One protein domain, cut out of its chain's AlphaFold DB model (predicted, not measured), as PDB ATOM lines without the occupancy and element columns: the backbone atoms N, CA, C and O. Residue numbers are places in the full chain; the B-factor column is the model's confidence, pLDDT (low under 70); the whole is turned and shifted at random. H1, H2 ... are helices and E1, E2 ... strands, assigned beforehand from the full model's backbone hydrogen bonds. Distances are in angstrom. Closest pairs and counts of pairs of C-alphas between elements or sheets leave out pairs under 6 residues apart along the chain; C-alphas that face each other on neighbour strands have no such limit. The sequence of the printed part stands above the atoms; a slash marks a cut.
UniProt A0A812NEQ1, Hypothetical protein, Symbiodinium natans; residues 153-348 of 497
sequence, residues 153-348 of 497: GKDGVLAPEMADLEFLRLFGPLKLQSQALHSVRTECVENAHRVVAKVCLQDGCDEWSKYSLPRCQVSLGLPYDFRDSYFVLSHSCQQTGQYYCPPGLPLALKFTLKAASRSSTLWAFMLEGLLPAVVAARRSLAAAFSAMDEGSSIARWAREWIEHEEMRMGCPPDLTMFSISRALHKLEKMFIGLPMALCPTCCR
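AT A GLANCE: This is residues 153 to 348 of the 497 residues of the protein "Hypothetical protein" of Symbiodinium natans (UniProt A0A812NEQ1). Two small three-stranded sheets stand next to each other along the longest axis: the longer, twisted sheet E1 E2 E3 has H1 across one face, and the short sheet E5 E4 E7 has H3 over one face. H4 and H5 make a helical hairpin beside E7, and H2 sits by E5 with E6 next to it. The printed part has 196 residues with five named helices and seven named strands, in the order H1 E1 E2 E3 E4 E5 E6 H2 H3 H4 H5 E7, and both sheets are antiparallel. The class is mixed, helices and strands; the whole is compact, with a radius of gyration of the C-alphas of 16.7 A and spans of 53 by 39 by 25 A.

HOW THE PARTS SIT: Start at H1, residues 160 to 171, which is on the sheet of E1, residues 180 to 189, E2, residues 192 to 201, and E3, residues 204 to 211, at a height over the sheet of 8.4 A. This makes two layers, a helix on one face of a sheet; H1 comes closest to E1 at the C-alphas of Ala 163 and Val 184, 5.1 A apart. The strands form a meander, each the antiparallel neighbour of the one before: find N 187 and O 194 at 2.8 A, and N 197 and O 208 at 2.8 A. E2 bends by 56 degrees at residue 195. Next, E4, residues 216 to 219, is the inner strand between E5, residues 232 to 234, and E7, residues 335 to 337; N 233 and O 217 are 2.9 A apart, N 218 and O 336 2.8 A. E6, residues 251 to 255, pairs with no named strand; its closest C-alpha to H2, residues 261 to 271, is that of Phe 255, 6.3 A from Ser 261's. H2 only grazes the sheet E5 E4 E7. H3, residues 275 to 291, and H5, residues 317 to 331, are on opposite faces of that sheet, in three layers, helices on both faces; H3 is at a height of 10.0 A. H4, residues 296 to 312, touches H5 in a helical hairpin, opposite ways at a steep tilt of 38 degrees, closest at the C-alphas of Glu 310 and Thr 320, 5.7 A. In all five helices every O i to N i+4 pair is within hydrogen-bond range.

IN THESE COORDINATES: Find C-alpha 160 at (170.313, 241.685, 280.319), where H1 begins. E1 spans 26.6 A, E2 25.3 A, E3 23.0 A, H3 24.3 A, H4 24.0 A and H5 20.8 A. E7 ends at C-alpha 337, (184.755, 216.894, 276.454).

THE WHOLE: The C-alphas farthest apart, of Asp 203 and Asp 293, are 55.2 A apart. The printed part has no cut, and its long links are E4 to E5 and E5 to E6. Mean pLDDT of the printed part is 81.6; it is under 70 at residues 153 to 154, 191, 221 to 230 and 289 to 304.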
ATOM      1  N   GLY A 153     177.700 239.153 287.860       57.50
ATOM      2  CA  GLY A 153     177.896 239.828 289.143       57.50
ATOM      3  C   GLY A 153     178.178 238.823 290.271       57.50
ATOM      4  O   GLY A 153     178.309 237.623 290.033       57.50
ATOM      5  N   LYS A 154     178.208 239.293 291.526       60.28
ATOM      6  CA  LYS A 154     178.490 238.448 292.711       60.28
ATOM      7  C   LYS A 154     177.581 237.218 292.858       60.28
ATOM      8  O   LYS A 154     178.005 236.243 293.466       60.28
ATOM      9  N   ASP A 155     176.379 237.266 292.289       71.56
ATOM     10  CA  ASP A 155     175.364 236.210 292.386       71.56
ATOM     11  C   ASP A 155     175.316 235.294 291.141       71.56
ATOM     12  O   ASP A 155     174.354 234.552 290.952       71.56
ATOM     13  N   GLY A 156     176.304 235.386 290.237       77.69
ATOM     14  CA  GLY A 156     176.383 234.594 288.996       77.69
ATOM     15  C   GLY A 156     175.358 234.964 287.915       77.69
ATOM     16  O   GLY A 156     175.382 234.401 286.823       77.69
ATOM     17  N   VAL A 157     174.448 235.904 288.187       83.56
ATOM     18  CA  VAL A 157     173.451 236.404 287.225       83.56
ATOM     19  C   VAL A 157     174.094 237.407 286.260       83.56
ATOM     20  O   VAL A 157     174.871 238.275 286.673       83.56
ATOM     21  N   LEU A 158     173.745 237.300 284.976       81.12
ATOM     22  CA  LEU A 158     174.181 238.209 283.916       81.12
ATOM     23  C   LEU A 158     173.294 239.455 283.799       81.12
ATOM     24  O   LEU A 158     172.080 239.398 283.996       81.12
ATOM     25  N   ALA A 159     173.907 240.576 283.407       82.75
ATOM     26  CA  ALA A 159     173.183 241.762 282.951       82.75
ATOM     27  C   ALA A 159     172.388 241.447 281.661       82.75
ATOM     28  O   ALA A 159     172.863 240.621 280.880       82.75
ATOM     29  N   PRO A 160     171.227 242.086 281.399       82.31
ATOM     30  CA  PRO A 160     170.313 241.685 280.319       82.31
ATOM     31  C   PRO A 160     170.967 241.539 278.938       82.31
ATOM     32  O   PRO A 160     170.881 240.472 278.343       82.31
ATOM     33  N   GLU A 161     171.720 242.545 278.490       81.81
ATOM     34  CA  GLU A 161     172.429 242.539 277.197       81.81
ATOM     35  C   GLU A 161     173.391 241.341 277.063       81.81
ATOM     36  O   GLU A 161     173.447 240.670 276.033       81.81
ATOM     37  N   MET A 162     174.102 241.014 278.146       82.88
ATOM     38  CA  MET A 162     175.021 239.873 278.199       82.88
ATOM     39  C   MET A 162     174.277 238.536 278.309       82.88
ATOM     40  O   MET A 162     174.766 237.517 277.822       82.88
ATOM     41  N   ALA A 163     173.103 238.531 278.942       85.06
ATOM     42  CA  ALA A 163     172.238 237.366 279.054       85.06
ATOM     43  C   ALA A 163     171.627 236.993 277.695       85.06
ATOM     44  O   ALA A 163     171.629 235.813 277.356       85.06
ATOM     45  N   ASP A 164     171.177 237.969 276.900       83.44
ATOM     46  CA  ASP A 164     170.668 237.744 275.541       83.44
ATOM     47  C   ASP A 164     171.766 237.202 274.607       83.44
ATOM     48  O   ASP A 164     171.551 236.210 273.903       83.44
ATOM     49  N   LEU A 165     172.972 237.787 274.650       85.00
ATOM     50  CA  LEU A 165     174.126 237.327 273.865       85.00
ATOM     51  C   LEU A 165     174.572 235.904 274.244       85.00
ATOM     52  O   LEU A 165     174.722 235.051 273.366       85.00
ATOM     53  N   GLU A 166     174.753 235.613 275.538       84.56
ATOM     54  CA  GLU A 166     175.149 234.270 275.992       84.56
ATOM     55  C   GLU A 166     174.038 233.239 275.755       84.56
ATOM     56  O   GLU A 166     174.328 232.087 275.417       84.56
ATOM     57  N   PHE A 167     172.765 233.642 275.864       87.69
ATOM     58  CA  PHE A 167     171.640 232.779 275.523       87.69
ATOM     59  C   PHE A 167     171.662 232.398 274.041       87.69
ATOM     60  O   PHE A 167     171.635 231.209 273.719       87.69
ATOM     61  N   LEU A 168     171.769 233.387 273.148       86.12
ATOM     62  CA  LEU A 168     171.828 233.177 271.702       86.12
ATOM     63  C   LEU A 168     173.020 232.289 271.311       86.12
ATOM     64  O   LEU A 168     172.863 231.375 270.501       86.12
ATOM     65  N   ARG A 169     174.192 232.504 271.924       84.06
ATOM     66  CA  ARG A 169     175.399 231.697 271.686       84.06
ATOM     67  C   ARG A 169     175.211 230.231 272.091       84.06
ATOM     68  O   ARG A 169     175.596 229.335 271.341       84.06
ATOM     69  N   LEU A 170     174.628 229.972 273.263       87.44
ATOM     70  CA  LEU A 170     174.497 228.621 273.817       87.44
ATOM     71  C   LEU A 170     173.265 227.858 273.320       87.44
ATOM     72  O   LEU A 170     173.382 226.717 272.870       87.44
ATOM     73  N   PHE A 171     172.084 228.449 273.463       89.19
ATOM     74  CA  PHE A 171     170.788 227.809 273.215       89.19
ATOM     75  C   PHE A 171     170.245 228.113 271.807       89.19
ATOM     76  O   PHE A 171     169.259 227.507 271.387       89.19
ATOM     77  N   GLY A 172     170.891 229.010 271.058       85.00
ATOM     78  CA  GLY A 172     170.374 229.518 269.791       85.00
ATOM     79  C   GLY A 172     169.237 230.528 269.992       85.00
ATOM     80  O   GLY A 172     168.865 230.843 271.124       85.00
ATOM     81  N   PRO A 173     168.664 231.065 268.902       81.50
ATOM     82  CA  PRO A 173     167.563 232.012 269.004       81.50
ATOM     83  C   PRO A 173     166.291 231.326 269.515       81.50
ATOM     84  O   PRO A 173     166.053 230.143 269.248       81.50
ATOM     85  N   LEU A 174     165.447 232.094 270.208       78.50
ATOM     86  CA  LEU A 174     164.107 231.660 270.600       78.50
ATOM     87  C   LEU A 174     163.275 231.349 269.343       78.50
ATOM     88  O   LEU A 174     163.265 232.113 268.380       78.50
ATOM     89  N   LYS A 175     162.622 230.184 269.341       79.12
ATOM     90  CA  LYS A 175     162.002 229.561 268.153       79.12
ATOM     91  C   LYS A 175     160.588 229.029 268.392       79.12
ATOM     92  O   LYS A 175     159.886 228.756 267.421       79.12
ATOM     93  N   LEU A 176     160.153 228.869 269.644       76.81
ATOM     94  CA  LEU A 176     158.765 228.506 269.960       76.81
ATOM     95  C   LEU A 176     157.959 229.762 270.295       76.81
ATOM     96  O   LEU A 176     158.484 230.733 270.839       76.81
ATOM     97  N   GLN A 177     156.667 229.730 269.978       74.00
ATOM     98  CA  GLN A 177     155.771 230.869 270.172       74.00
ATOM     99  C   GLN A 177     155.696 231.278 271.650       74.00
ATOM    100  O   GLN A 177     155.604 230.432 272.540       74.00
ATOM    101  N   SER A 178     155.736 232.591 271.896       81.56
ATOM    102  CA  SER A 178     155.698 233.193 273.239       81.56
ATOM    103  C   SER A 178     156.793 232.706 274.203       81.56
ATOM    104  O   SER A 178     156.580 232.704 275.413       81.56
ATOM    105  N   GLN A 179     157.963 232.309 273.692       86.62
ATOM    106  CA  GLN A 179     159.158 232.191 274.525       86.62
ATOM    107  C   GLN A 179     159.646 233.573 274.975       86.62
ATOM    108  O   GLN A 179     159.802 234.471 274.151       86.62
ATOM    109  N   ALA A 180     159.951 233.709 276.264       91.94
ATOM    110  CA  ALA A 180     160.622 234.871 276.839       91.94
ATOM    111  C   ALA A 180     161.812 234.424 277.697       91.94
ATOM    112  O   ALA A 180     161.675 233.547 278.557       91.94
ATOM    113  N   LEU A 181     162.979 235.034 277.485       93.44
ATOM    114  CA  LEU A 181     164.121 234.906 278.388       93.44
ATOM    115  C   LEU A 181     163.917 235.845 279.585       93.44
ATOM    116  O   LEU A 181     163.580 237.009 279.405       93.44
ATOM    117  N   HIS A 182     164.110 235.342 280.806       93.75
ATOM    118  CA  HIS A 182     164.000 236.152 282.029       93.75
ATOM    119  C   HIS A 182     165.337 236.401 282.731       93.75
ATOM    120  O   HIS A 182     165.474 237.393 283.440       93.75
ATOM    121  N   SER A 183     166.292 235.481 282.602       92.69
ATOM    122  CA  SER A 183     167.622 235.591 283.210       92.69
ATOM    123  C   SER A 183     168.533 234.485 282.690       92.69
ATOM    124  O   SER A 183     168.086 233.337 282.599       92.69
ATOM    125  N   VAL A 184     169.813 234.786 282.492       92.56
ATOM    126  CA  VAL A 184     170.880 233.778 282.410       92.56
ATOM    127  C   VAL A 184     171.780 233.924 283.635       92.56
ATOM    128  O   VAL A 184     172.044 235.041 284.082       92.56
ATOM    129  N   ARG A 185     172.223 232.798 284.196       92.06
ATOM    130  CA  ARG A 185     173.191 232.741 285.295       92.06
ATOM    131  C   ARG A 185     174.189 231.606 285.098       92.06
ATOM    132  O   ARG A 185     173.848 230.592 284.484       92.06
ATOM    133  N   THR A 186     175.390 231.746 285.640       90.06
ATOM    134  CA  THR A 186     176.355 230.647 285.755       90.06
ATOM    135  C   THR A 186     176.169 229.921 287.086       90.06
ATOM    136  O   THR A 186     175.721 230.493 288.079       90.06
ATOM    137  N   GLU A 187     176.463 228.624 287.108       89.62
ATOM    138  CA  GLU A 187     176.486 227.810 288.320       89.62
ATOM    139  C   GLU A 187     177.716 226.903 288.288       89.62
ATOM    140  O   GLU A 187     177.803 225.989 287.465       89.62
ATOM    141  N   CYS A 188     178.652 227.149 289.204       86.44
ATOM    142  CA  CYS A 188     179.854 226.347 289.403       86.44
ATOM    143  C   CYS A 188     179.760 225.669 290.775       86.44
ATOM    144  O   CYS A 188     180.022 226.292 291.802       86.44
ATOM    145  N   VAL A 189     179.352 224.401 290.802       80.12
ATOM    146  CA  VAL A 189     179.371 223.553 292.007       80.12
ATOM    147  C   VAL A 189     179.989 222.209 291.647       80.12
ATOM    148  O   VAL A 189     179.667 221.689 290.585       80.12
ATOM    149  N   GLU A 190     180.832 221.641 292.520       73.12
ATOM    150  CA  GLU A 190     181.668 220.431 292.322       73.12
ATOM    151  C   GLU A 190     181.362 219.569 291.080       73.12
ATOM    152  O   GLU A 190     182.187 219.381 290.195       73.12
ATOM    153  N   ASN A 191     180.171 218.963 291.034       69.19
ATOM    154  CA  ASN A 191     179.797 217.976 290.029       69.19
ATOM    155  C   ASN A 191     178.873 218.518 288.927       69.19
ATOM    156  O   ASN A 191     178.466 217.741 288.065       69.19
ATOM    157  N   ALA A 192     178.494 219.794 288.941       73.56
ATOM    158  CA  ALA A 192     177.584 220.425 287.989       73.56
ATOM    159  C   ALA A 192     178.016 221.869 287.690       73.56
ATOM    160  O   ALA A 192     177.514 222.819 288.281       73.56
ATOM    161  N   HIS A 193     178.924 222.005 286.730       87.56
ATOM    162  CA  HIS A 193     179.313 223.278 286.137       87.56
ATOM    163  C   HIS A 193     178.432 223.524 284.906       87.56
ATOM    164  O   HIS A 193     178.318 222.650 284.032       87.56
ATOM    165  N   ARG A 194     177.707 224.646 284.877       91.50
ATOM    166  CA  ARG A 194     176.678 224.907 283.859       91.50
ATOM    167  C   ARG A 194     176.312 226.381 283.725       91.50
ATOM    168  O   ARG A 194     176.354 227.139 284.689       91.50
ATOM    169  N   VAL A 195     175.802 226.738 282.550       92.31
ATOM    170  CA  VAL A 195     175.014 227.962 282.351       92.31
ATOM    171  C   VAL A 195     173.531 227.599 282.400       92.31
ATOM    172  O   VAL A 195     173.107 226.633 281.758       92.31
ATOM    173  N   VAL A 196     172.745 228.359 283.167       94.12
ATOM    174  CA  VAL A 196     171.304 228.161 283.373       94.12
ATOM    175  C   VAL A 196     170.530 229.372 282.858       94.12
ATOM    176  O   VAL A 196     170.738 230.494 283.313       94.12
ATOM    177  N   ALA A 197     169.596 229.136 281.941       95.00
ATOM    178  CA  ALA A 197     168.667 230.132 281.425       95.00
ATOM    179  C   ALA A 197     167.257 229.870 281.967       95.00
ATOM    180  O   ALA A 197     166.721 228.769 281.827       95.00
ATOM    181  N   LYS A 198     166.627 230.886 282.560       95.50
ATOM    182  CA  LYS A 198     165.206 230.845 282.920       95.50
ATOM    183  C   LYS A 198     164.393 231.301 281.715       95.50
ATOM    184  O   LYS A 198     164.391 232.490 281.391       95.50
ATOM    185  N   VAL A 199     163.704 230.363 281.074       94.00
ATOM    186  CA  VAL A 199     162.874 230.614 279.890       94.00
ATOM    187  C   VAL A 199     161.419 230.359 280.253       94.00
ATOM    188  O   VAL A 199     161.086 229.302 280.793       94.00
ATOM    189  N   CYS A 200     160.550 231.321 279.964       91.19
ATOM    190  CA  CYS A 200     159.114 231.193 280.168       91.19
ATOM    191  C   CYS A 200     158.392 230.995 278.832       91.19
ATOM    192  O   CYS A 200     158.779 231.551 277.806       91.19
ATOM    193  N   LEU A 201     157.371 230.147 278.868       85.88
ATOM    194  CA  LEU A 201     156.432 229.805 277.803       85.88
ATOM    195  C   LEU A 201     155.014 230.152 278.299       85.88
ATOM    196  O   LEU A 201     154.838 230.481 279.473       85.88
ATOM    197  N   GLN A 202     153.993 230.044 277.442       76.81
ATOM    198  CA  GLN A 202     152.599 230.373 277.812       76.81
ATOM    199  C   GLN A 202     152.122 229.634 279.078       76.81
ATOM    200  O   GLN A 202     151.485 230.230 279.941       76.81
ATOM    201  N   ASP A 203     152.516 228.366 279.224       82.06
ATOM    202  CA  ASP A 203     152.145 227.491 280.346       82.06
ATOM    203  C   ASP A 203     153.103 227.581 281.557       82.06
ATOM    204  O   ASP A 203     153.062 226.732 282.449       82.06
ATOM    205  N   GLY A 204     153.992 228.578 281.596       88.50
ATOM    206  CA  GLY A 204     154.906 228.832 282.712       88.50
ATOM    207  C   GLY A 204     156.393 228.690 282.374       88.50
ATOM    208  O   GLY A 204     156.800 228.604 281.216       88.50
ATOM    209  N   CYS A 205     157.224 228.714 283.416       93.19
ATOM    210  CA  CYS A 205     158.677 228.839 283.301       93.19
ATOM    211  C   CYS A 205     159.428 227.535 283.578       93.19
ATOM    212  O   CYS A 205     159.071 226.784 284.486       93.19
ATOM    213  N   ASP A 206     160.527 227.329 282.855       95.06
ATOM    214  CA  ASP A 206     161.480 226.246 283.085       95.06
ATOM    215  C   ASP A 206     162.916 226.788 283.207       95.06
ATOM    216  O   ASP A 206     163.242 227.887 282.753       95.06
ATOM    217  N   GLU A 207     163.784 225.992 283.821       95.31
ATOM    218  CA  GLU A 207     165.225 226.219 283.872       95.31
ATOM    219  C   GLU A 207     165.896 225.334 282.823       95.31
ATOM    220  O   GLU A 207     165.990 224.111 282.976       95.31
ATOM    221  N   TRP A 208     166.345 225.961 281.740       95.75
ATOM    222  CA  TRP A 208     167.160 225.335 280.707       95.75
ATOM    223  C   TRP A 208     168.631 225.433 281.099       95.75
ATOM    224  O   TRP A 208     169.041 226.368 281.781       95.75
ATOM    225  N   SER A 209     169.450 224.474 280.681       95.06
ATOM    226  CA  SER A 209     170.849 224.394 281.096       95.06
ATOM    227  C   SER A 209     171.736 223.714 280.057       95.06
ATOM    228  O   SER A 209     171.354 222.695 279.478       95.06
ATOM    229  N   LYS A 210     172.935 224.267 279.855       93.44
ATOM    230  CA  LYS A 210     174.056 223.632 279.144       93.44
ATOM    231  C   LYS A 210     175.147 223.338 280.167       93.44
ATOM    232  O   LYS A 210     175.453 224.195 280.989       93.44
ATOM    233  N   TYR A 211     175.711 222.137 280.124       90.62
ATOM    234  CA  TYR A 211     176.726 221.683 281.078       90.62
ATOM    235  C   TYR A 211     178.112 221.709 280.450       90.62
ATOM    236  O   TYR A 211     178.262 221.252 279.314       90.62
ATOM    237  N   SER A 212     179.108 222.181 281.202       83.94
ATOM    238  CA  SER A 212     180.512 222.006 280.839       83.94
ATOM    239  C   SER A 212     180.968 220.573 281.175       83.94
ATOM    240  O   SER A 212     180.192 219.602 281.180       83.94
ATOM    241  N   LEU A 213     182.265 220.401 281.398       74.25
ATOM    242  CA  LEU A 213     182.865 219.099 281.614       74.25
ATOM    243  C   LEU A 213     182.679 218.608 283.058       74.25
ATOM    244  O   LEU A 213     182.399 219.384 283.963       74.25
ATOM    245  N   PRO A 214     182.789 217.289 283.301       70.00
ATOM    246  CA  PRO A 214     183.012 216.198 282.346       70.00
ATOM    247  C   PRO A 214     181.708 215.473 281.945       70.00
ATOM    248  O   PRO A 214     181.729 214.267 281.679       70.00
ATOM    249  N   ARG A 215     180.554 216.160 281.962       80.69
ATOM    250  CA  ARG A 215     179.222 215.544 281.749       80.69
ATOM    251  C   ARG A 215     178.864 215.285 280.283       80.69
ATOM    252  O   ARG A 215     178.047 214.405 279.993       80.69
ATOM    253  N   CYS A 216     179.477 216.046 279.384       84.50
ATOM    254  CA  CYS A 216     179.198 216.075 277.958       84.50
ATOM    255  C   CYS A 216     180.493 215.829 277.169       84.50
ATOM    256  O   CYS A 216     181.426 216.627 277.222       84.50
ATOM    257  N   GLN A 217     180.585 214.686 276.487       86.81
ATOM    258  CA  GLN A 217     181.834 214.205 275.888       86.81
ATOM    259  C   GLN A 217     181.600 213.305 274.666       86.81
ATOM    260  O   GLN A 217     180.546 212.681 274.519       86.81
ATOM    261  N   VAL A 218     182.619 213.185 273.816       85.69
ATOM    262  CA  VAL A 218     182.675 212.276 272.664       85.69
ATOM    263  C   VAL A 218     183.803 211.259 272.803       85.69
ATOM    264  O   VAL A 218     184.856 211.568 273.351       85.69
ATOM    265  N   SER A 219     183.594 210.044 272.294       86.69
ATOM    266  CA  SER A 219     184.654 209.038 272.149       86.69
ATOM    267  C   SER A 219     185.402 209.238 270.837       86.69
ATOM    268  O   SER A 219     184.788 209.224 269.767       86.69
ATOM    269  N   LEU A 220     186.725 209.352 270.910       79.25
ATOM    270  CA  LEU A 220     187.623 209.376 269.755       79.25
ATOM    271  C   LEU A 220     187.899 207.989 269.171       79.25
ATOM    272  O   LEU A 220     188.412 207.906 268.055       79.25
ATOM    273  N   GLY A 221     187.575 206.925 269.916       66.94
ATOM    274  CA  GLY A 221     187.981 205.551 269.618       66.94
ATOM    275  C   GLY A 221     187.774 205.162 268.153       66.94
ATOM    276  O   GLY A 221     186.716 205.426 267.575       66.94
ATOM    277  N   LEU A 222     188.810 204.571 267.557       59.97
ATOM    278  CA  LEU A 222     188.816 204.109 266.172       59.97
ATOM    279  C   LEU A 222     188.367 202.636 266.081       59.97
ATOM    280  O   LEU A 222     188.601 201.875 267.022       59.97
ATOM    281  N   PRO A 223     187.763 202.209 264.954       60.31
ATOM    282  CA  PRO A 223     187.381 203.020 263.795       60.31
ATOM    283  C   PRO A 223     186.150 203.904 264.067       60.31
ATOM    284  O   PRO A 223     185.279 203.559 264.863       60.31
ATOM    285  N   TYR A 224     186.049 205.038 263.367       63.81
ATOM    286  CA  TYR A 224     184.838 205.863 263.389       63.81
ATOM    287  C   TYR A 224     183.743 205.243 262.510       63.81
ATOM    288  O   TYR A 224     183.736 205.430 261.293       63.81
ATOM    289  N   ASP A 225     182.792 204.546 263.131       63.62
ATOM    290  CA  ASP A 225     181.504 204.233 262.507       63.62
ATOM    291  C   ASP A 225     180.470 205.300 262.892       63.62
ATOM    292  O   ASP A 225     180.046 205.392 264.044       63.62
ATOM    293  N   PHE A 226     180.027 206.092 261.913       59.69
ATOM    294  CA  PHE A 226     178.969 207.093 262.091       59.69
ATOM    295  C   PHE A 226     177.603 206.473 262.430       59.69
ATOM    296  O   PHE A 226     176.715 207.168 262.924       59.69
ATOM    297  N   ARG A 227     177.423 205.171 262.165       57.12
ATOM    298  CA  ARG A 227     176.230 204.399 262.528       57.12
ATOM    299  C   ARG A 227     176.285 203.916 263.976       57.12
ATOM    300  O   ARG A 227     175.251 203.524 264.516       57.12
ATOM    301  N   ASP A 228     177.453 203.946 264.623       66.38
ATOM    302  CA  ASP A 228     177.576 203.538 266.016       66.38
ATOM    303  C   ASP A 228     177.384 204.725 266.964       66.38
ATOM    304  O   ASP A 228     178.286 205.525 267.209       66.38
ATOM    305  N   SER A 229     176.201 204.785 267.580       66.00
ATOM    306  CA  SER A 229     175.813 205.759 268.622       66.00
ATOM    307  C   SER A 229     176.772 205.880 269.821       66.00
ATOM    308  O   SER A 229     176.565 206.695 270.715       66.00
ATOM    309  N   TYR A 230     177.818 205.056 269.877       68.81
ATOM    310  CA  TYR A 230     178.805 205.000 270.947       68.81
ATOM    311  C   TYR A 230     179.771 206.193 270.959       68.81
ATOM    312  O   TYR A 230     180.445 206.391 271.972       68.81
ATOM    313  N   PHE A 231     179.843 206.995 269.887       76.12
ATOM    314  CA  PHE A 231     180.745 208.148 269.852       76.12
ATOM    315  C   PHE A 231     180.247 209.377 270.626       76.12
ATOM    316  O   PHE A 231     181.076 210.221 270.952       76.12
ATOM    317  N   VAL A 232     178.954 209.482 270.968       78.06
ATOM    318  CA  VAL A 232     178.390 210.613 271.734       78.06
ATOM    319  C   VAL A 232     177.935 210.154 273.118       78.06
ATOM    320  O   VAL A 232     177.128 209.235 273.237       78.06
ATOM    321  N   LEU A 233     178.410 210.822 274.171       76.81
ATOM    322  CA  LEU A 233     178.023 210.571 275.560       76.81
ATOM    323  C   LEU A 233     177.776 211.898 276.302       76.81
ATOM    324  O   LEU A 233     178.659 212.432 276.972       76.81
ATOM    325  N   SER A 234     176.546 212.415 276.231       76.56
ATOM    326  CA  SER A 234     176.058 213.412 277.194       76.56
ATOM    327  C   SER A 234     175.180 212.720 278.227       76.56
ATOM    328  O   SER A 234     174.025 212.395 277.952       76.56
ATOM    329  N   HIS A 235     175.716 212.510 279.428       75.62
ATOM    330  CA  HIS A 235     174.941 212.024 280.578       75.62
ATOM    331  C   HIS A 235     174.324 213.172 281.393       75.62
ATOM    332  O   HIS A 235     173.616 212.925 282.366       75.62
ATOM    333  N   SER A 236     174.573 214.416 280.969       77.94
ATOM    334  CA  SER A 236     174.278 215.668 281.669       77.94
ATOM    335  C   SER A 236     172.878 215.727 282.278       77.94
ATOM    336  O   SER A 236     172.774 215.788 283.502       77.94
ATOM    337  N   CYS A 237     171.829 215.644 281.449       89.12
ATOM    338  CA  CYS A 237     170.439 215.750 281.898       89.12
ATOM    339  C   CYS A 237     169.991 214.482 282.642       89.12
ATOM    340  O   CYS A 237     169.332 214.546 283.675       89.12
ATOM    341  N   GLN A 238     170.406 213.310 282.149       83.56
ATOM    342  CA  GLN A 238     170.050 212.015 282.732       83.56
ATOM    343  C   GLN A 238     170.539 211.868 284.185       83.56
ATOM    344  O   GLN A 238     169.799 211.367 285.027       83.56
ATOM    345  N   GLN A 239     171.746 212.351 284.499       80.12
ATOM    346  CA  GLN A 239     172.323 212.334 285.851       80.12
ATOM    347  C   GLN A 239     171.770 213.420 286.788       80.12
ATOM    348  O   GLN A 239     172.035 213.372 287.985       80.12
ATOM    349  N   THR A 240     171.033 214.411 286.282       80.88
ATOM    350  CA  THR A 240     170.326 215.417 287.101       80.88
ATOM    351  C   THR A 240     168.817 215.177 287.173       80.88
ATOM    352  O   THR A 240     168.100 215.975 287.772       80.88
ATOM    353  N   GLY A 241     168.311 214.099 286.561       85.69
ATOM    354  CA  GLY A 241     166.873 213.838 286.431       85.69
ATOM    355  C   GLY A 241     166.139 214.809 285.496       85.69
ATOM    356  O   GLY A 241     164.911 214.804 285.465       85.69
ATOM    357  N   GLN A 242     166.878 215.632 284.746       92.62
ATOM    358  CA  GLN A 242     166.357 216.583 283.767       92.62
ATOM    359  C   GLN A 242     166.001 215.901 282.438       92.62
ATOM    360  O   GLN A 242     166.501 214.827 282.090       92.62
ATOM    361  N   TYR A 243     165.173 216.586 281.658       95.31
ATOM    362  CA  TYR A 243     164.815 216.221 280.292       95.31
ATOM    363  C   TYR A 243     165.845 216.792 279.304       95.31
ATOM    364  O   TYR A 243     166.444 217.830 279.575       95.31
ATOM    365  N   TYR A 244     166.020 216.163 278.140       95.88
ATOM    366  CA  TYR A 244     166.723 216.745 276.988       95.88
ATOM    367  C   TYR A 244     165.706 217.554 276.174       95.88
ATOM    368  O   TYR A 244     164.685 217.007 275.756       95.88
ATOM    369  N   CYS A 245     165.944 218.848 275.977       95.19
ATOM    370  CA  CYS A 245     164.927 219.812 275.555       95.19
ATOM    371  C   CYS A 245     165.441 220.721 274.429       95.19
ATOM    372  O   CYS A 245     165.813 221.864 274.703       95.19
ATOM    373  N   PRO A 246     165.441 220.252 273.165       93.88
ATOM    374  CA  PRO A 246     165.901 221.038 272.023       93.88
ATOM    375  C   PRO A 246     165.231 222.427 271.993       93.88
ATOM    376  O   PRO A 246     163.996 222.498 271.995       93.88
ATOM    377  N   PRO A 247     165.980 223.547 271.980       90.75
ATOM    378  CA  PRO A 247     165.420 224.902 272.040       90.75
ATOM    379  C   PRO A 247     164.366 225.197 270.964       90.75
ATOM    380  O   PRO A 247     163.361 225.847 271.251       90.75
ATOM    381  N   GLY A 248     164.567 224.652 269.758       89.62
ATOM    382  CA  GLY A 248     163.700 224.843 268.593       89.62
ATOM    383  C   GLY A 248     162.518 223.883 268.434       89.62
ATOM    384  O   GLY A 248     161.819 224.001 267.434       89.62
ATOM    385  N   LEU A 249     162.275 222.953 269.366       92.25
ATOM    386  CA  LEU A 249     161.145 222.010 269.296       92.25
ATOM    387  C   LEU A 249     160.336 222.024 270.602       92.25
ATOM    388  O   LEU A 249     160.947 222.062 271.670       92.25
ATOM    389  N   PRO A 250     158.992 221.925 270.571       93.75
ATOM    390  CA  PRO A 250     158.144 221.894 271.768       93.75
ATOM    391  C   PRO A 250     158.140 220.499 272.419       93.75
ATOM    392  O   PRO A 250     157.101 219.889 272.656       93.75
ATOM    393  N   LEU A 251     159.335 219.969 272.681       95.06
ATOM    394  CA  LEU A 251     159.611 218.562 272.963       95.06
ATOM    395  C   LEU A 251     160.608 218.437 274.126       95.06
ATOM    396  O   LEU A 251     161.551 219.224 274.218       95.06
ATOM    397  N   ALA A 252     160.410 217.466 275.016       96.31
ATOM    398  CA  ALA A 252     161.266 217.217 276.174       96.31
ATOM    399  C   ALA A 252     161.411 215.711 276.435       96.31
ATOM    400  O   ALA A 252     160.439 215.023 276.748       96.31
ATOM    401  N   LEU A 253     162.628 215.183 276.316       96.19
ATOM    402  CA  LEU A 253     162.896 213.746 276.330       96.19
ATOM    403  C   LEU A 253     163.450 213.289 277.685       96.19
ATOM    404  O   LEU A 253     164.501 213.755 278.121       96.19
ATOM    405  N   LYS A 254     162.787 212.330 278.333       94.12
ATOM    406  CA  LYS A 254     163.246 211.685 279.572       94.12
ATOM    407  C   LYS A 254     163.840 210.319 279.242       94.12
ATOM    408  O   LYS A 254     163.116 209.384 278.896       94.12
ATOM    409  N   PHE A 255     165.162 210.186 279.344       90.56
ATOM    410  CA  PHE A 255     165.844 208.925 279.045       90.56
ATOM    411  C   PHE A 255     165.956 208.030 280.273       90.56
ATOM    412  O   PHE A 255     166.766 208.269 281.169       90.56
ATOM    413  N   THR A 256     165.216 206.927 280.262       85.88
ATOM    414  CA  THR A 256     165.453 205.807 281.171       85.88
ATOM    415  C   THR A 256     166.814 205.167 280.855       85.88
ATOM    416  O   THR A 256     167.138 204.894 279.695       85.88
ATOM    417  N   LEU A 257     167.650 204.929 281.871       84.38
ATOM    418  CA  LEU A 257     168.981 204.341 281.673       84.38
ATOM    419  C   LEU A 257     168.884 202.971 280.976       84.38
ATOM    420  O   LEU A 257     168.040 202.145 281.310       84.38
ATOM    421  N   LYS A 258     169.737 202.743 279.966       83.94
ATOM    422  CA  LYS A 258     169.789 201.524 279.119       83.94
ATOM    423  C   LYS A 258     168.512 201.219 278.302       83.94
ATOM    424  O   LYS A 258     168.497 200.226 277.565       83.94
ATOM    425  N   ALA A 259     167.505 202.098 278.304       75.81
ATOM    426  CA  ALA A 259     166.451 202.146 277.283       75.81
ATOM    427  C   ALA A 259     167.000 202.823 276.008       75.81
ATOM    428  O   ALA A 259     166.754 203.996 275.750       75.81
ATOM    429  N   ALA A 260     167.864 202.097 275.285       77.94
ATOM    430  CA  ALA A 260     168.631 202.563 274.117       77.94
ATOM    431  C   ALA A 260     169.351 203.919 274.292       77.94
ATOM    432  O   ALA A 260     169.597 204.618 273.315       77.94
ATOM    433  N   SER A 261     169.752 204.271 275.520       77.88
ATOM    434  CA  SER A 261     170.158 205.634 275.902       77.88
ATOM    435  C   SER A 261     171.283 206.271 275.072       77.88
ATOM    436  O   SER A 261     171.382 207.493 275.067       77.88
ATOM    437  N   ARG A 262     172.092 205.494 274.334       83.69
ATOM    438  CA  ARG A 262     173.057 206.018 273.348       83.69
ATOM    439  C   ARG A 262     172.375 206.474 272.051       83.69
ATOM    440  O   ARG A 262     172.581 207.614 271.653       83.69
ATOM    441  N   SER A 263     171.500 205.657 271.451       87.50
ATOM    442  CA  SER A 263     170.642 206.075 270.326       87.50
ATOM    443  C   SER A 263     169.753 207.257 270.708       87.50
ATOM    444  O   SER A 263     169.649 208.201 269.934       87.50
ATOM    445  N   SER A 264     169.168 207.256 271.911       89.62
ATOM    446  CA  SER A 264     168.313 208.358 272.373       89.62
ATOM    447  C   SER A 264     169.109 209.650 272.592       89.62
ATOM    448  O   SER A 264     168.674 210.712 272.156       89.62
ATOM    449  N   THR A 265     170.315 209.566 273.171       89.12
ATOM    450  CA  THR A 265     171.241 210.713 273.245       89.12
ATOM    451  C   THR A 265     171.584 211.229 271.851       89.12
ATOM    452  O   THR A 265     171.427 212.418 271.598       89.12
ATOM    453  N   LEU A 266     171.983 210.356 270.922       89.81
ATOM    454  CA  LEU A 266     172.277 210.737 269.539       89.81
ATOM    455  C   LEU A 266     171.069 211.414 268.860       89.81
ATOM    456  O   LEU A 266     171.236 212.428 268.189       89.81
ATOM    457  N   TRP A 267     169.851 210.923 269.105       92.44
ATOM    458  CA  TRP A 267     168.615 211.530 268.607       92.44
ATOM    459  C   TRP A 267     168.370 212.933 269.181       92.44
ATOM    460  O   TRP A 267     167.992 213.827 268.431       92.44
ATOM    461  N   ALA A 268     168.669 213.187 270.461       93.44
ATOM    462  CA  ALA A 268     168.610 214.544 271.023       93.44
ATOM    463  C   ALA A 268     169.578 215.513 270.316       93.44
ATOM    464  O   ALA A 268     169.189 216.631 269.992       93.44
ATOM    465  N   PHE A 269     170.805 215.076 270.001       91.50
ATOM    466  CA  PHE A 269     171.758 215.882 269.221       91.50
ATOM    467  C   PHE A 269     171.289 216.119 267.771       91.50
ATOM    468  O   PHE A 269     171.622 217.152 267.193       91.50
ATOM    469  N   MET A 270     170.519 215.198 267.178       91.94
ATOM    470  CA  MET A 270     169.889 215.393 265.859       91.94
ATOM    471  C   MET A 270     168.740 216.404 265.928       91.94
ATOM    472  O   MET A 270     168.692 217.327 265.123       91.94
ATOM    473  N   LEU A 271     167.850 216.259 266.912       93.31
ATOM    474  CA  LEU A 271     166.700 217.139 267.150       93.31
ATOM    475  C   LEU A 271     167.102 218.579 267.513       93.31
ATOM    476  O   LEU A 271     166.355 219.513 267.238       93.31
ATOM    477  N   GLU A 272     168.269 218.763 268.131       92.81
ATOM    478  CA  GLU A 272     168.844 220.078 268.445       92.81
ATOM    479  C   GLU A 272     169.748 220.632 267.322       92.81
ATOM    480  O   GLU A 272     170.186 221.775 267.396       92.81
ATOM    481  N   GLY A 273     170.019 219.853 266.267       89.81
ATOM    482  CA  GLY A 273     170.883 220.255 265.147       89.81
ATOM    483  C   GLY A 273     172.389 220.240 265.447       89.81
ATOM    484  O   GLY A 273     173.186 220.631 264.600       89.81
ATOM    485  N   LEU A 274     172.803 219.756 266.622       88.25
ATOM    486  CA  LEU A 274     174.200 219.741 267.083       88.25
ATOM    487  C   LEU A 274     175.061 218.672 266.395       88.25
ATOM    488  O   LEU A 274     176.288 218.780 266.376       88.25
ATOM    489  N   LEU A 275     174.440 217.615 265.858       85.69
ATOM    490  CA  LEU A 275     175.164 216.439 265.370       85.69
ATOM    491  C   LEU A 275     176.264 216.740 264.324       85.69
ATOM    492  O   LEU A 275     177.352 216.184 264.486       85.69
ATOM    493  N   PRO A 276     176.068 217.593 263.294       83.00
ATOM    494  CA  PRO A 276     177.110 217.869 262.300       83.00
ATOM    495  C   PRO A 276     178.371 218.484 262.921       83.00
ATOM    496  O   PRO A 276     179.467 217.975 262.700       83.00
ATOM    497  N   ALA A 277     178.213 219.506 263.769       80.94
ATOM    498  CA  ALA A 277     179.323 220.169 264.456       80.94
ATOM    499  C   ALA A 277     180.045 219.232 265.444       80.94
ATOM    500  O   ALA A 277     181.264 219.285 265.586       80.94
ATOM    501  N   VAL A 278     179.318 218.314 266.086       83.06
ATOM    502  CA  VAL A 278     179.891 217.315 267.004       83.06
ATOM    503  C   VAL A 278     180.640 216.203 266.257       83.06
ATOM    504  O   VAL A 278     181.690 215.750 266.715       83.06
ATOM    505  N   VAL A 279     180.153 215.792 265.080       82.44
ATOM    506  CA  VAL A 279     180.876 214.889 264.168       82.44
ATOM    507  C   VAL A 279     182.145 215.552 263.637       82.44
ATOM    508  O   VAL A 279     183.190 214.902 263.605       82.44
ATOM    509  N   ALA A 280     182.071 216.831 263.259       78.88
ATOM    510  CA  ALA A 280     183.221 217.627 262.854       78.88
ATOM    511  C   ALA A 280     184.266 217.701 263.972       78.88
ATOM    512  O   ALA A 280     185.357 217.166 263.797       78.88
ATOM    513  N   ALA A 281     183.895 218.218 265.150       77.56
ATOM    514  CA  ALA A 281     184.760 218.296 266.329       77.56
ATOM    515  C   ALA A 281     185.495 216.974 266.586       77.56
ATOM    516  O   ALA A 281     186.722 216.934 266.654       77.56
ATOM    517  N   ARG A 282     184.753 215.861 266.645       80.88
ATOM    518  CA  ARG A 282     185.320 214.529 266.874       80.88
ATOM    519  C   ARG A 282     186.275 214.089 265.755       80.88
ATOM    520  O   ARG A 282     187.283 213.458 266.056       80.88
ATOM    521  N   ARG A 283     185.967 214.352 264.480       76.56
ATOM    522  CA  ARG A 283     186.844 214.012 263.340       76.56
ATOM    523  C   ARG A 283     188.136 214.817 263.379       76.56
ATOM    524  O   ARG A 283     189.206 214.224 263.347       76.56
ATOM    525  N   SER A 284     188.020 216.132 263.507       72.94
ATOM    526  CA  SER A 284     189.133 217.075 263.588       72.94
ATOM    527  C   SER A 284     190.082 216.746 264.738       72.94
ATOM    528  O   SER A 284     191.293 216.668 264.549       72.94
ATOM    529  N   LEU A 285     189.528 216.464 265.918       74.12
ATOM    530  CA  LEU A 285     190.309 216.085 267.090       74.12
ATOM    531  C   LEU A 285     190.934 214.690 266.934       74.12
ATOM    532  O   LEU A 285     192.093 214.517 267.288       74.12
ATOM    533  N   ALA A 286     190.233 213.712 266.344       75.06
ATOM    534  CA  ALA A 286     190.811 212.395 266.045       75.06
ATOM    535  C   ALA A 286     191.943 212.455 264.996       75.06
ATOM    536  O   ALA A 286     192.898 211.687 265.094       75.06
ATOM    537  N   ALA A 287     191.865 213.374 264.027       73.00
ATOM    538  CA  ALA A 287     192.933 213.623 263.062       73.00
ATOM    539  C   ALA A 287     194.162 214.241 263.747       73.00
ATOM    540  O   ALA A 287     195.257 213.703 263.612       73.00
ATOM    541  N   ALA A 288     193.975 215.275 264.578       70.50
ATOM    542  CA  ALA A 288     195.053 215.855 265.385       70.50
ATOM    543  C   ALA A 288     195.721 214.808 266.303       70.50
ATOM    544  O   ALA A 288     196.943 214.709 266.339       70.50
ATOM    545  N   PHE A 289     194.925 213.951 266.954       69.50
ATOM    546  CA  PHE A 289     195.397 212.790 267.727       69.50
ATOM    547  C   PHE A 289     196.246 211.790 266.926       69.50
ATOM    548  O   PHE A 289     197.024 211.055 267.521       69.50
ATOM    549  N   SER A 290     196.055 211.716 265.607       67.25
ATOM    550  CA  SER A 290     196.756 210.770 264.725       67.25
ATOM    551  C   SER A 290     198.006 211.375 264.074       67.25
ATOM    552  O   SER A 290     198.800 210.637 263.502       67.25
ATOM    553  N   ALA A 291     198.164 212.701 264.145       62.22
ATOM    554  CA  ALA A 291     199.256 213.459 263.533       62.22
ATOM    555  C   ALA A 291     200.250 214.050 264.555       62.22
ATOM    556  O   ALA A 291     201.266 214.616 264.160       62.22
ATOM    557  N   MET A 292     199.958 213.953 265.856       58.62
ATOM    558  CA  MET A 292     200.828 214.445 266.927       58.62
ATOM    559  C   MET A 292     201.688 213.320 267.507       58.62
ATOM    560  O   MET A 292     201.194 212.494 268.277       58.62
ATOM    561  N   ASP A 293     202.989 213.356 267.213       55.53
ATOM    562  CA  ASP A 293     203.979 212.812 268.142       55.53
ATOM    563  C   ASP A 293     203.903 213.583 269.473       55.53
ATOM    564  O   ASP A 293     203.720 214.800 269.496       55.53
ATOM    565  N   GLU A 294     204.031 212.842 270.576       54.06
ATOM    566  CA  GLU A 294     203.867 213.285 271.969       54.06
ATOM    567  C   GLU A 294     202.487 213.882 272.346       54.06
ATOM    568  O   GLU A 294     202.092 214.985 271.969       54.06
ATOM    569  N   GLY A 295     201.772 213.208 273.259       56.16
ATOM    570  CA  GLY A 295     200.448 213.634 273.756       56.16
ATOM    571  C   GLY A 295     200.407 214.947 274.566       56.16
ATOM    572  O   GLY A 295     199.351 215.316 275.089       56.16
ATOM    573  N   SER A 296     201.527 215.666 274.675       60.31
ATOM    574  CA  SER A 296     201.675 216.923 275.416       60.31
ATOM    575  C   SER A 296     200.790 218.043 274.851       60.31
ATOM    576  O   SER A 296     200.083 218.718 275.605       60.31
ATOM    577  N   SER A 297     200.751 218.200 273.523       62.28
ATOM    578  CA  SER A 297     199.957 219.244 272.852       62.28
ATOM    579  C   SER A 297     198.447 219.039 272.988       62.28
ATOM    580  O   SER A 297     197.695 220.011 273.004       62.28
ATOM    581  N   ILE A 298     197.998 217.797 273.159       64.00
ATOM    582  CA  ILE A 298     196.579 217.457 273.315       64.00
ATOM    583  C   ILE A 298     196.116 217.717 274.752       64.00
ATOM    584  O   ILE A 298     195.073 218.332 274.964       64.00
ATOM    585  N   ALA A 299     196.907 217.299 275.748       65.38
ATOM    586  CA  ALA A 299     196.654 217.639 277.148       65.38
ATOM    587  C   ALA A 299     196.647 219.164 277.360       65.38
ATOM    588  O   ALA A 299     195.858 219.680 278.154       65.38
ATOM    589  N   ARG A 300     197.481 219.887 276.602       67.75
ATOM    590  CA  ARG A 300     197.483 221.349 276.539       67.75
ATOM    591  C   ARG A 300     196.227 221.918 275.867       67.75
ATOM    592  O   ARG A 300     195.583 222.745 276.495       67.75
ATOM    593  N   TRP A 301     195.819 221.447 274.682       67.44
ATOM    594  CA  TRP A 301     194.563 221.885 274.041       67.44
ATOM    595  C   TRP A 301     193.349 221.656 274.950       67.44
ATOM    596  O   TRP A 301     192.522 222.547 275.117       67.44
ATOM    597  N   ALA A 302     193.263 220.484 275.590       66.69
ATOM    598  CA  ALA A 302     192.182 220.173 276.518       66.69
ATOM    599  C   ALA A 302     192.188 221.124 277.723       66.69
ATOM    600  O   ALA A 302     191.130 221.619 278.102       66.69
ATOM    601  N   ARG A 303     193.363 221.426 278.294       69.00
ATOM    602  CA  ARG A 303     193.502 222.429 279.359       69.00
ATOM    603  C   ARG A 303     193.040 223.805 278.882       69.00
ATOM    604  O   ARG A 303     192.077 224.307 279.443       69.00
ATOM    605  N   GLU A 304     193.661 224.354 277.836       69.06
ATOM    606  CA  GLU A 304     193.357 225.680 277.272       69.06
ATOM    607  C   GLU A 304     191.853 225.833 276.963       69.06
ATOM    608  O   GLU A 304     191.249 226.851 277.300       69.06
ATOM    609  N   TRP A 305     191.218 224.796 276.398       71.38
ATOM    610  CA  TRP A 305     189.786 224.790 276.093       71.38
ATOM    611  C   TRP A 305     188.895 224.909 277.338       71.38
ATOM    612  O   TRP A 305     187.935 225.683 277.372       71.38
ATOM    613  N   ILE A 306     189.178 224.090 278.350       70.38
ATOM    614  CA  ILE A 306     188.354 223.979 279.557       70.38
ATOM    615  C   ILE A 306     188.585 225.184 280.447       70.38
ATOM    616  O   ILE A 306     187.627 225.801 280.892       70.38
ATOM    617  N   GLU A 307     189.848 225.534 280.663       71.12
ATOM    618  CA  GLU A 307     190.269 226.704 281.416       71.12
ATOM    619  C   GLU A 307     189.577 227.964 280.878       71.12
ATOM    620  O   GLU A 307     188.997 228.707 281.664       71.12
ATOM    621  N   HIS A 308     189.483 228.127 279.552       74.31
ATOM    622  CA  HIS A 308     188.701 229.201 278.940       74.31
ATOM    623  C   HIS A 308     187.197 229.137 279.275       74.31
ATOM    624  O   HIS A 308     186.655 230.129 279.749       74.31
ATOM    625  N   GLU A 309     186.493 228.014 279.069       79.50
ATOM    626  CA  GLU A 309     185.046 227.930 279.375       79.50
ATOM    627  C   GLU A 309     184.727 228.071 280.881       79.50
ATOM    628  O   GLU A 309     183.717 228.676 281.238       79.50
ATOM    629  N   GLU A 310     185.587 227.564 281.768       79.56
ATOM    630  CA  GLU A 310     185.430 227.634 283.228       79.56
ATOM    631  C   GLU A 310     185.757 229.038 283.780       79.56
ATOM    632  O   GLU A 310     184.969 229.598 284.547       79.56
ATOM    633  N   MET A 311     186.849 229.675 283.326       76.12
ATOM    634  CA  MET A 311     187.152 231.083 283.641       76.12
ATOM    635  C   MET A 311     186.057 232.021 283.127       76.12
ATOM    636  O   MET A 311     185.647 232.947 283.827       76.12
ATOM    637  N   ARG A 312     185.543 231.767 281.918       76.12
ATOM    638  CA  ARG A 312     184.464 232.545 281.298       76.12
ATOM    639  C   ARG A 312     183.149 232.404 282.065       76.12
ATOM    640  O   ARG A 312     182.444 233.394 282.211       76.12
ATOM    641  N   MET A 313     182.843 231.241 282.649       78.56
ATOM    642  CA  MET A 313     181.728 231.100 283.605       78.56
ATOM    643  C   MET A 313     181.944 231.842 284.939       78.56
ATOM    644  O   MET A 313     180.996 231.982 285.712       78.56
ATOM    645  N   GLY A 314     183.161 232.317 285.220       81.06
ATOM    646  CA  GLY A 314     183.531 232.901 286.509       81.06
ATOM    647  C   GLY A 314     183.741 231.857 287.611       81.06
ATOM    648  O   GLY A 314     183.584 232.183 288.787       81.06
ATOM    649  N   CYS A 315     184.058 230.604 287.261       83.88
ATOM    650  CA  CYS A 315     184.198 229.544 288.252       83.88
ATOM    651  C   CYS A 315     185.429 229.743 289.166       83.88
ATOM    652  O   CYS A 315     186.504 230.116 288.682       83.88
ATOM    653  N   PRO A 316     185.309 229.444 290.478       84.75
ATOM    654  CA  PRO A 316     186.436 229.418 291.410       84.75
ATOM    655  C   PRO A 316     187.626 228.580 290.897       84.75
ATOM    656  O   PRO A 316     187.403 227.525 290.294       84.75
ATOM    657  N   PRO A 317     188.892 228.997 291.122       84.69
ATOM    658  CA  PRO A 317     190.065 228.310 290.567       84.69
ATOM    659  C   PRO A 317     190.196 226.832 290.963       84.69
ATOM    660  O   PRO A 317     190.660 226.019 290.167       84.69
ATOM    661  N   ASP A 318     189.763 226.465 292.169       85.62
ATOM    662  CA  ASP A 318     189.715 225.088 292.667       85.62
ATOM    663  C   ASP A 318     188.736 224.215 291.865       85.62
ATOM    664  O   ASP A 318     189.086 223.107 291.448       85.62
ATOM    665  N   LEU A 319     187.549 224.747 291.558       84.19
ATOM    666  CA  LEU A 319     186.564 224.090 290.701       84.19
ATOM    667  C   LEU A 319     187.055 224.009 289.244       84.19
ATOM    668  O   LEU A 319     186.961 222.951 288.621       84.19
ATOM    669  N   THR A 320     187.663 225.074 288.715       83.31
ATOM    670  CA  THR A 320     188.296 225.073 287.383       83.31
ATOM    671  C   THR A 320     189.360 223.972 287.268       83.31
ATOM    672  O   THR A 320     189.335 223.169 286.330       83.31
ATOM    673  N   MET A 321     190.241 223.841 288.267       83.25
ATOM    674  CA  MET A 321     191.248 222.774 288.326       83.25
ATOM    675  C   MET A 321     190.632 221.370 288.443       83.25
ATOM    676  O   MET A 321     191.158 220.420 287.854       83.25
ATOM    677  N   PHE A 322     189.502 221.218 289.140       83.69
ATOM    678  CA  PHE A 322     188.750 219.960 289.202       83.69
ATOM    679  C   PHE A 322     188.168 219.563 287.831       83.69
ATOM    680  O   PHE A 322     188.327 218.409 287.416       83.69
ATOM    681  N   SER A 323     187.572 220.506 287.090       81.38
ATOM    682  CA  SER A 323     187.096 220.288 285.711       81.38
ATOM    683  C   SER A 323     188.232 219.866 284.770       81.38
ATOM    684  O   SER A 323     188.103 218.855 284.071       81.38
ATOM    685  N   ILE A 324     189.367 220.577 284.799       81.06
ATOM    686  CA  ILE A 324     190.563 220.258 283.997       81.06
ATOM    687  C   ILE A 324     191.076 218.848 284.331       81.06
ATOM    688  O   ILE A 324     191.234 218.018 283.434       81.06
ATOM    689  N   SER A 325     191.274 218.540 285.617       83.62
ATOM    690  CA  SER A 325     191.748 217.229 286.088       83.62
ATOM    691  C   SER A 325     190.848 216.082 285.612       83.62
ATOM    692  O   SER A 325     191.315 215.105 285.018       83.62
ATOM    693  N   ARG A 326     189.524 216.220 285.777       82.88
ATOM    694  CA  ARG A 326     188.576 215.181 285.349       82.88
ATOM    695  C   ARG A 326     188.538 214.994 283.841       82.88
ATOM    696  O   ARG A 326     188.310 213.870 283.401       82.88
ATOM    697  N   ALA A 327     188.739 216.048 283.057       79.69
ATOM    698  CA  ALA A 327     188.766 215.949 281.605       79.69
ATOM    699  C   ALA A 327     190.064 215.330 281.072       79.69
ATOM    700  O   ALA A 327     189.995 214.519 280.153       79.69
ATOM    701  N   LEU A 328     191.219 215.607 281.687       81.50
ATOM    702  CA  LEU A 328     192.461 214.885 281.387       81.50
ATOM    703  C   LEU A 328     192.295 213.379 281.666       81.50
ATOM    704  O   LEU A 328     192.618 212.554 280.817       81.50
ATOM    705  N   HIS A 329     191.624 213.011 282.761       84.00
ATOM    706  CA  HIS A 329     191.261 211.616 283.045       84.00
ATOM    707  C   HIS A 329     190.209 211.007 282.081       84.00
ATOM    708  O   HIS A 329     190.037 209.785 282.006       84.00
ATOM    709  N   LYS A 330     189.469 211.832 281.323       83.25
ATOM    710  CA  LYS A 330     188.657 211.370 280.180       83.25
ATOM    711  C   LYS A 330     189.515 211.195 278.924       83.25
ATOM    712  O   LYS A 330     189.315 210.212 278.210       83.25
ATOM    713  N   LEU A 331     190.493 212.075 278.713       79.75
ATOM    714  CA  LEU A 331     191.438 212.050 277.596       79.75
ATOM    715  C   LEU A 331     192.263 210.753 277.582       79.75
ATOM    716  O   LEU A 331     192.309 210.078 276.557       79.75
ATOM    717  N   GLU A 332     192.777 210.334 278.746       80.88
ATOM    718  CA  GLU A 332     193.425 209.024 278.986       80.88
ATOM    719  C   GLU A 332     192.585 207.825 278.511       80.88
ATOM    720  O   GLU A 332     193.110 206.763 278.185       80.88
ATOM    721  N   LYS A 333     191.258 207.982 278.491       81.81
ATOM    722  CA  LYS A 333     190.279 206.949 278.132       81.81
ATOM    723  C   LYS A 333     189.712 207.156 276.721       81.81
ATOM    724  O   LYS A 333     188.673 206.590 276.395       81.81
ATOM    725  N   MET A 334     190.395 207.953 275.892       84.00
ATOM    726  CA  MET A 334     190.009 208.346 274.530       84.00
ATOM    727  C   MET A 334     188.659 209.080 274.447       84.00
ATOM    728  O   MET A 334     187.948 208.973 273.445       84.00
ATOM    729  N   PHE A 335     188.301 209.851 275.480       84.38
ATOM    730  CA  PHE A 335     187.137 210.740 275.468       84.38
ATOM    731  C   PHE A 335     187.553 212.212 275.573       84.38
ATOM    732  O   PHE A 335     188.225 212.599 276.524       84.38
ATOM    733  N   ILE A 336     187.076 213.049 274.652       79.94
ATOM    734  CA  ILE A 336     187.192 214.512 274.748       79.94
ATOM    735  C   ILE A 336     185.864 215.095 275.217       79.94
ATOM    736  O   ILE A 336     184.797 214.649 274.796       79.94
ATOM    737  N   GLY A 337     185.921 216.104 276.080       79.25
ATOM    738  CA  GLY A 337     184.755 216.894 276.454       79.25
ATOM    739  C   GLY A 337     184.351 217.909 275.386       79.25
ATOM    740  O   GLY A 337     185.208 218.508 274.742       79.25
ATOM    741  N   LEU A 338     183.049 218.113 275.195       79.62
ATOM    742  CA  LEU A 338     182.538 219.070 274.212       79.62
ATOM    743  C   LEU A 338     182.424 220.502 274.783       79.62
ATOM    744  O   LEU A 338     182.198 220.664 275.983       79.62
ATOM    745  N   PRO A 339     182.490 221.539 273.923       81.25
ATOM    746  CA  PRO A 339     182.051 222.897 274.251       81.25
ATOM    747  C   PRO A 339     180.599 222.922 274.740       81.25
ATOM    748  O   PRO A 339     179.770 222.184 274.208       81.25
ATOM    749  N   MET A 340     180.244 223.838 275.650       87.12
ATOM    750  CA  MET A 340     178.864 223.940 276.157       87.12
ATOM    751  C   MET A 340     177.829 224.189 275.053       87.12
ATOM    752  O   MET A 340     176.737 223.626 275.108       87.12
ATOM    753  N   ALA A 341     178.171 224.966 274.020       85.50
ATOM    754  CA  ALA A 341     177.309 225.174 272.851       85.50
ATOM    755  C   ALA A 341     177.002 223.862 272.096       85.50
ATOM    756  O   ALA A 341     175.874 223.660 271.649       85.50
ATOM    757  N   LEU A 342     177.971 222.939 272.017       86.69
ATOM    758  CA  LEU A 342     177.832 221.635 271.352       86.69
ATOM    759  C   LEU A 342     177.208 220.548 272.246       86.69
ATOM    760  O   LEU A 342     177.035 219.408 271.810       86.69
ATOM    761  N   CYS A 343     176.852 220.882 273.485       89.94
ATOM    762  CA  CYS A 343     176.133 220.002 274.398       89.94
ATOM    763  C   CYS A 343     174.616 220.178 274.257       89.94
ATOM    764  O   CYS A 343     174.156 221.292 274.004       89.94
ATOM    765  N   PRO A 344     173.815 219.114 274.439       92.38
ATOM    766  CA  PRO A 344     172.370 219.199 274.305       92.38
ATOM    767  C   PRO A 344     171.783 219.975 275.482       92.38
ATOM    768  O   PRO A 344     172.247 219.857 276.621       92.38
ATOM    769  N   THR A 345     170.743 220.750 275.207       95.12
ATOM    770  CA  THR A 345     170.011 221.530 276.200       95.12
ATOM    771  C   THR A 345     169.265 220.600 277.149       95.12
ATOM    772  O   THR A 345     168.462 219.773 276.722       95.12
ATOM    773  N   CYS A 346     169.486 220.760 278.451       95.75
ATOM    774  CA  CYS A 346     168.715 220.092 279.496       95.75
ATOM    775  C   CYS A 346     167.653 221.044 280.060       95.75
ATOM    776  O   CYS A 346     168.001 222.181 280.365       95.75
ATOM    777  N   CYS A 347     166.410 220.608 280.288       95.56
ATOM    778  CA  CYS A 347     165.404 221.399 281.014       95.56
ATOM    779  C   CYS A 347     164.816 220.661 282.229       95.56
ATOM    780  O   CYS A 347     164.817 219.428 282.290       95.56
ATOM    781  N   ARG A 348     164.410 221.416 283.257       94.19
ATOM    782  CA  ARG A 348     164.123 220.900 284.606       94.19
ATOM    783  C   ARG A 348     162.720 220.320 284.751       94.19
ATOM    784  O   ARG A 348     162.577 219.282 285.394       94.19
TER     785      ARG A 348